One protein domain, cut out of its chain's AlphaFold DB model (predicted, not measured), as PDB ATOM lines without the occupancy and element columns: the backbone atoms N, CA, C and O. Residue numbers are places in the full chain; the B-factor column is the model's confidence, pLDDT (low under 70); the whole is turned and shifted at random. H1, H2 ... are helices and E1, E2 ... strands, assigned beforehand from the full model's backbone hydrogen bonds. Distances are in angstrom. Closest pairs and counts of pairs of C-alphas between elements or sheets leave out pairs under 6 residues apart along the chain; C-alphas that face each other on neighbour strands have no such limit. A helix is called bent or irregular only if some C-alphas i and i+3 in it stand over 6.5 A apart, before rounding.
ATOM      1  N   PRO A   9       7.932  37.370 -27.916       88.19
ATOM      2  CA  PRO A   9       8.831  37.673 -26.803       88.19
ATOM      3  C   PRO A   9       9.899  38.716 -27.150       88.19
ATOM      4  O   PRO A   9      10.162  39.600 -26.338       88.19
ATOM      5  N   GLU A  10      10.466  38.669 -28.360       88.12
ATOM      6  CA  GLU A  10      11.427  39.680 -28.820       88.12
ATOM      7  C   GLU A  10      10.766  41.054 -28.977       88.12
ATOM      8  O   GLU A  10      11.342  42.055 -28.557       88.12
ATOM      9  N   ILE A  11       9.538  41.126 -29.504       87.44
ATOM     10  CA  ILE A  11       8.782  42.388 -29.582       87.44
ATOM     11  C   ILE A  11       8.519  42.940 -28.178       87.44
ATOM     12  O   ILE A  11       8.776  44.119 -27.941       87.44
ATOM     13  N   ARG A  12       8.064  42.110 -27.228       86.25
ATOM     14  CA  ARG A  12       7.852  42.526 -25.830       86.25
ATOM     15  C   ARG A  12       9.135  43.052 -25.200       86.25
ATOM     16  O   ARG A  12       9.101  44.110 -24.581       86.25
ATOM     17  N   ALA A  13      10.255  42.362 -25.411       85.62
ATOM     18  CA  ALA A  13      11.560  42.799 -24.930       85.62
ATOM     19  C   ALA A  13      11.975  44.144 -25.547       85.62
ATOM     20  O   ALA A  13      12.433  45.028 -24.831       85.62
ATOM     21  N   ILE A  14      11.772  44.352 -26.851       85.94
ATOM     22  CA  ILE A  14      12.079  45.631 -27.511       85.94
ATOM     23  C   ILE A  14      11.194  46.751 -26.956       85.94
ATOM     24  O   ILE A  14      11.686  47.834 -26.647       85.94
ATOM     25  N   VAL A  15       9.891  46.512 -26.812       85.12
ATOM     26  CA  VAL A  15       8.954  47.511 -26.284       85.12
ATOM     27  C   VAL A  15       9.320  47.876 -24.844       85.12
ATOM     28  O   VAL A  15       9.401  49.065 -24.546       85.12
ATOM     29  N   SER A  16       9.632  46.901 -23.987       79.88
ATOM     30  CA  SER A  16       9.971  47.159 -22.583       79.88
ATOM     31  C   SER A  16      11.343  47.810 -22.393       79.88
ATOM     32  O   SER A  16      11.485  48.672 -21.528       79.88
ATOM     33  N   THR A  17      12.342  47.449 -23.205       78.44
ATOM     34  CA  THR A  17      13.736  47.894 -23.013       78.44
ATOM     35  C   THR A  17      14.160  49.075 -23.880       78.44
ATOM     36  O   THR A  17      15.278  49.556 -23.722       78.44
ATOM     37  N   ASN A  18      13.318  49.579 -24.791       79.31
ATOM     38  CA  ASN A  18      13.756  50.684 -25.641       79.31
ATOM     39  C   ASN A  18      13.999  51.980 -24.838       79.31
ATOM     40  O   ASN A  18      13.120  52.473 -24.125       79.31
ATOM     41  N   ASP A  19      15.166  52.589 -25.063       68.88
ATOM     42  CA  ASP A  19      15.710  53.734 -24.309       68.88
ATOM     43  C   ASP A  19      14.803  54.969 -24.237       68.88
ATOM     44  O   ASP A  19      15.051  55.880 -23.452       68.88
ATOM     45  N   LYS A  20      13.795  55.065 -25.114       73.19
ATOM     46  CA  LYS A  20      12.926  56.244 -25.216       73.19
ATOM     47  C   LYS A  20      11.448  55.964 -24.976       73.19
ATOM     48  O   LYS A  20      10.639  56.865 -25.196       73.19
ATOM     49  N   GLN A  21      11.097  54.744 -24.568       76.31
ATOM     50  CA  GLN A  21       9.709  54.290 -24.432       76.31
ATOM     51  C   GLN A  21       8.855  54.727 -25.640       76.31
ATOM     52  O   GLN A  21       7.832  55.399 -25.525       76.31
ATOM     53  N   ARG A  22       9.352  54.426 -26.846       80.00
ATOM     54  CA  ARG A  22       8.794  54.858 -28.136       80.00
ATOM     55  C   ARG A  22       7.504  54.144 -28.495       80.00
ATOM     56  O   ARG A  22       6.728  54.691 -29.270       80.00
ATOM     57  N   PHE A  23       7.302  52.945 -27.965       85.69
ATOM     58  CA  PHE A  23       6.189  52.078 -28.311       85.69
ATOM     59  C   PHE A  23       5.486  51.586 -27.054       85.69
ATOM     60  O   PHE A  23       6.117  51.456 -26.007       85.69
ATOM     61  N   SER A  24       4.207  51.259 -27.194       84.69
ATOM     62  CA  SER A  24       3.418  50.579 -26.169       84.69
ATOM     63  C   SER A  24       2.633  49.431 -26.793       84.69
ATOM     64  O   SER A  24       2.123  49.563 -27.908       84.69
ATOM     65  N   LEU A  25       2.546  48.319 -26.061       86.06
ATOM     66  CA  LEU A  25       1.627  47.217 -26.338       86.06
ATOM     67  C   LEU A  25       0.348  47.446 -25.531       86.06
ATOM     68  O   LEU A  25       0.415  47.637 -24.322       86.06
ATOM     69  N   ILE A  26      -0.791  47.450 -26.213       83.88
ATOM     70  CA  ILE A  26      -2.113  47.708 -25.647       83.88
ATOM     71  C   ILE A  26      -2.936  46.424 -25.785       83.88
ATOM     72  O   ILE A  26      -3.119  45.966 -26.917       83.88
ATOM     73  N   PRO A  27      -3.420  45.819 -24.689       81.62
ATOM     74  CA  PRO A  27      -4.331  44.683 -24.767       81.62
ATOM     75  C   PRO A  27      -5.597  45.055 -25.545       81.62
ATOM     76  O   PRO A  27      -6.157  46.134 -25.362       81.62
ATOM     77  N   ILE A  28      -6.090  44.156 -26.395       80.06
ATOM     78  CA  ILE A  28      -7.338  44.387 -27.140       80.06
ATOM     79  C   ILE A  28      -8.527  44.507 -26.174       80.06
ATOM     80  O   ILE A  28      -9.430  45.303 -26.417       80.06
ATOM     81  N   SER A  29      -8.492  43.805 -25.039       65.94
ATOM     82  CA  SER A  29      -9.490  43.901 -23.965       65.94
ATOM     83  C   SER A  29      -9.623  45.322 -23.385       65.94
ATOM     84  O   SER A  29     -10.727  45.740 -23.045       65.94
ATOM     85  N   ASP A  30      -8.530  46.092 -23.355       58.59
ATOM     86  CA  ASP A  30      -8.482  47.463 -22.819       58.59
ATOM     87  C   ASP A  30      -8.965  48.525 -23.814       58.59
ATOM     88  O   ASP A  30      -9.077  49.700 -23.473       58.59
ATOM     89  N   THR A  31      -9.330  48.149 -25.045       52.34
ATOM     90  CA  THR A  31      -9.879  49.110 -26.023       52.34
ATOM     91  C   THR A  31     -11.272  49.642 -25.651       52.34
ATOM     92  O   THR A  31     -11.795  50.515 -26.343       52.34
ATOM     93  N   THR A  32     -11.860  49.168 -24.541       46.03
ATOM     94  CA  THR A  32     -13.161  49.622 -24.014       46.03
ATOM     95  C   THR A  32     -13.178  49.946 -22.511       46.03
ATOM     96  O   THR A  32     -14.214  50.386 -22.015       46.03
ATOM     97  N   ALA A  33     -12.069  49.779 -21.778       44.97
ATOM     98  CA  ALA A  33     -12.040  49.913 -20.318       44.97
ATOM     99  C   ALA A  33     -11.147  51.078 -19.853       44.97
ATOM    100  O   ALA A  33      -9.999  51.215 -20.267       44.97
ATOM    101  N   THR A  34     -11.681  51.930 -18.974       44.03
ATOM    102  CA  THR A  34     -10.919  52.960 -18.253       44.03
ATOM    103  C   THR A  34      -9.897  52.302 -17.320       44.03
ATOM    104  O   THR A  34     -10.287  51.390 -16.589       44.03
ATOM    105  N   PRO A  35      -8.632  52.755 -17.283       45.12
ATOM    106  CA  PRO A  35      -7.621  52.156 -16.419       45.12
ATOM    107  C   PRO A  35      -7.977  52.364 -14.940       45.12
ATOM    108  O   PRO A  35      -8.133  53.500 -14.493       45.12
ATOM    109  N   ASP A  36      -8.109  51.266 -14.191       44.84
ATOM    110  CA  ASP A  36      -8.258  51.271 -12.733       44.84
ATOM    111  C   ASP A  36      -6.865  51.405 -12.081       44.84
ATOM    112  O   ASP A  36      -6.043  50.489 -12.188       44.84
ATOM    113  N   PRO A  37      -6.561  52.527 -11.404       47.44
ATOM    114  CA  PRO A  37      -5.262  52.745 -10.774       47.44
ATOM    115  C   PRO A  37      -5.007  51.847  -9.548       47.44
ATOM    116  O   PRO A  37      -3.885  51.835  -9.044       47.44
ATOM    117  N   ALA A  38      -6.005  51.101  -9.054       45.50
ATOM    118  CA  ALA A  38      -5.885  50.263  -7.861       45.50
ATOM    119  C   ALA A  38      -5.492  48.801  -8.146       45.50
ATOM    120  O   ALA A  38      -5.161  48.075  -7.206       45.50
ATOM    121  N   ASN A  39      -5.503  48.355  -9.408       45.34
ATOM    122  CA  ASN A  39      -5.186  46.970  -9.758       45.34
ATOM    123  C   ASN A  39      -4.410  46.889 -11.088       45.34
ATOM    124  O   ASN A  39      -5.022  46.747 -12.148       45.34
ATOM    125  N   PRO A  40      -3.064  46.982 -11.073       44.56
ATOM    126  CA  PRO A  40      -2.262  46.806 -12.277       44.56
ATOM    127  C   PRO A  40      -2.286  45.315 -12.639       44.56
ATOM    128  O   PRO A  40      -1.490  44.527 -12.132       44.56
ATOM    129  N   ALA A  41      -3.280  44.913 -13.434       47.69
ATOM    130  CA  ALA A  41      -3.594  43.521 -13.717       47.69
ATOM    131  C   ALA A  41      -2.369  42.750 -14.232       47.69
ATOM    132  O   ALA A  41      -1.772  43.055 -15.262       47.69
ATOM    133  N   ASN A  42      -2.024  41.717 -13.473       46.00
ATOM    134  CA  ASN A  42      -0.920  40.798 -13.688       46.00
ATOM    135  C   ASN A  42      -1.342  39.633 -14.607       46.00
ATOM    136  O   ASN A  42      -1.153  38.475 -14.246       46.00
ATOM    137  N   ASP A  43      -1.960  39.922 -15.757       49.44
ATOM    138  CA  ASP A  43      -2.485  38.891 -16.668       49.44
ATOM    139  C   ASP A  43      -2.070  39.174 -18.119       49.44
ATOM    140  O   ASP A  43      -2.829  39.670 -18.952       49.44
ATOM    141  N   PHE A  44      -0.794  38.930 -18.421       55.75
ATOM    142  CA  PHE A  44      -0.270  39.088 -19.774       55.75
ATOM    143  C   PHE A  44      -0.417  37.773 -20.540       55.75
ATOM    144  O   PHE A  44       0.370  36.846 -20.357       55.75
ATOM    145  N   SER A  45      -1.403  37.711 -21.437       66.81
ATOM    146  CA  SER A  45      -1.487  36.669 -22.465       66.81
ATOM    147  C   SER A  45      -0.168  36.566 -23.254       66.81
ATOM    148  O   SER A  45       0.439  37.575 -23.624       66.81
ATOM    149  N   ASP A  46       0.280  35.341 -23.537       75.81
ATOM    150  CA  ASP A  46       1.412  35.069 -24.436       75.81
ATOM    151  C   ASP A  46       1.017  35.074 -25.922       75.81
ATOM    152  O   ASP A  46       1.876  34.927 -26.796       75.81
ATOM    153  N   ASP A  47      -0.267  35.269 -26.221       81.88
ATOM    154  CA  ASP A  47      -0.771  35.346 -27.585       81.88
ATOM    155  C   ASP A  47      -0.547  36.753 -28.180       81.88
ATOM    156  O   ASP A  47      -1.164  37.716 -27.711       81.88
ATOM    157  N   PRO A  48       0.276  36.908 -29.240       83.69
ATOM    158  CA  PRO A  48       0.453  38.196 -29.911       83.69
ATOM    159  C   PRO A  48      -0.852  38.771 -30.468       83.69
ATOM    160  O   PRO A  48      -0.960  39.987 -30.607       83.69
ATOM    161  N   SER A  49      -1.834  37.924 -30.795       85.62
ATOM    162  CA  SER A  49      -3.111  38.367 -31.354       85.62
ATOM    163  C   SER A  49      -3.988  39.105 -30.343       85.62
ATOM    164  O   SER A  49      -4.905  39.807 -30.752       85.62
ATOM    165  N   ALA A  50      -3.670  39.020 -29.047       85.56
ATOM    166  CA  ALA A  50      -4.371  39.723 -27.978       85.56
ATOM    167  C   ALA A  50      -3.919  41.186 -27.797       85.56
ATOM    168  O   ALA A  50      -4.455  41.880 -26.930       85.56
ATOM    169  N   PHE A  51      -2.950  41.672 -28.585       85.38
ATOM    170  CA  PHE A  51      -2.348  42.994 -28.406       85.38
ATOM    171  C   PHE A  51      -2.322  43.823 -29.691       85.38
ATOM    172  O   PHE A  51      -2.087  43.333 -30.794       85.38
ATOM    173  N   LEU A  52      -2.469  45.132 -29.514       87.38
ATOM    174  CA  LEU A  52      -2.131  46.159 -30.490       87.38
ATOM    175  C   LEU A  52      -0.800  46.806 -30.098       87.38
ATOM    176  O   LEU A  52      -0.467  46.889 -28.920       87.38
ATOM    177  N   ILE A  53      -0.044  47.313 -31.072       87.19
ATOM    178  CA  ILE A  53       1.161  48.116 -30.824       87.19
ATOM    179  C   ILE A  53       0.980  49.512 -31.415       87.19
ATOM    180  O   ILE A  53       0.489  49.661 -32.533       87.19
ATOM    181  N   ARG A  54       1.398  50.543 -30.678       85.50
ATOM    182  CA  ARG A  54       1.399  51.931 -31.163       85.50
ATOM    183  C   ARG A  54       2.705  52.638 -30.844       85.50
ATOM    184  O   ARG A  54       3.389  52.273 -29.890       85.50
ATOM    185  N   ALA A  55       3.030  53.665 -31.626       82.88
ATOM    186  CA  ALA A  55       4.035  54.643 -31.230       82.88
ATOM    187  C   ALA A  55       3.427  55.622 -30.213       82.88
ATOM    188  O   ALA A  55       2.249  55.968 -30.292       82.88
ATOM    189  N   ASN A  56       4.232  56.068 -29.253       78.94
ATOM    190  CA  ASN A  56       3.770  56.939 -28.170       78.94
ATOM    191  C   ASN A  56       3.787  58.423 -28.554       78.94
ATOM    192  O   ASN A  56       3.117  59.231 -27.920       78.94
TER     193      ASN A  56
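Overview. This is residues 9 to 56 of the 214 residues of the protein "Putative trna 2phosphotransferase 1" of Diplodia seriata (UniProt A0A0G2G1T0). A two-stranded antiparallel ribbon, E1 and E2, has helix H1 beside one end and short helix H2 at the other; residues 32 to 43 stand free in a wide loop before E2. The printed part has 48 residues, with H1, E1, H2, E2 in order, class mixed. It is only just compact, close to loose: radius of gyration of the C-alphas 11.4 A, spans 27 by 22 by 18 A.

Arrangement. H1, residues 9 to 17, comes closest to E1, residues 23 to 27, at the C-alphas of Val 15 and Phe 23, 5.7 A apart. E1 and E2, residues 51 to 55, are antiparallel at 154 degrees, with N 26 and O 52 within hydrogen-bond range at 2.8 A. H2, residues 28 to 32, comes closest to E2 at the C-alphas of Ile 28 and Phe 51, 5.3 A apart. H1 is apart from H2 and E2. In H1 every O i to N i+4 pair is within hydrogen-bond range; in H2 0 of 1 is, and 1 of 2 O i to N i+3 pairs. H2 is irregular, only just: C-alphas 29 and 32 are 6.8 A apart.

Along the chain. H1 spans 12.0 A from C-alpha 9 at (8.831, 37.673, -26.803), E1 13.3 A, H2 8.4 A, and E2 13.6 A to C-alpha 55 at (4.035, 54.643, -31.230).

Size, cuts and confidence. The farthest C-alphas, of Glu 10 and Ala 38, are 29.2 A apart. The printed part has no cut. The link H2 to E2 is long, 18 residues. The pLDDT is under 70 at residue 19 and residues 29 to 45.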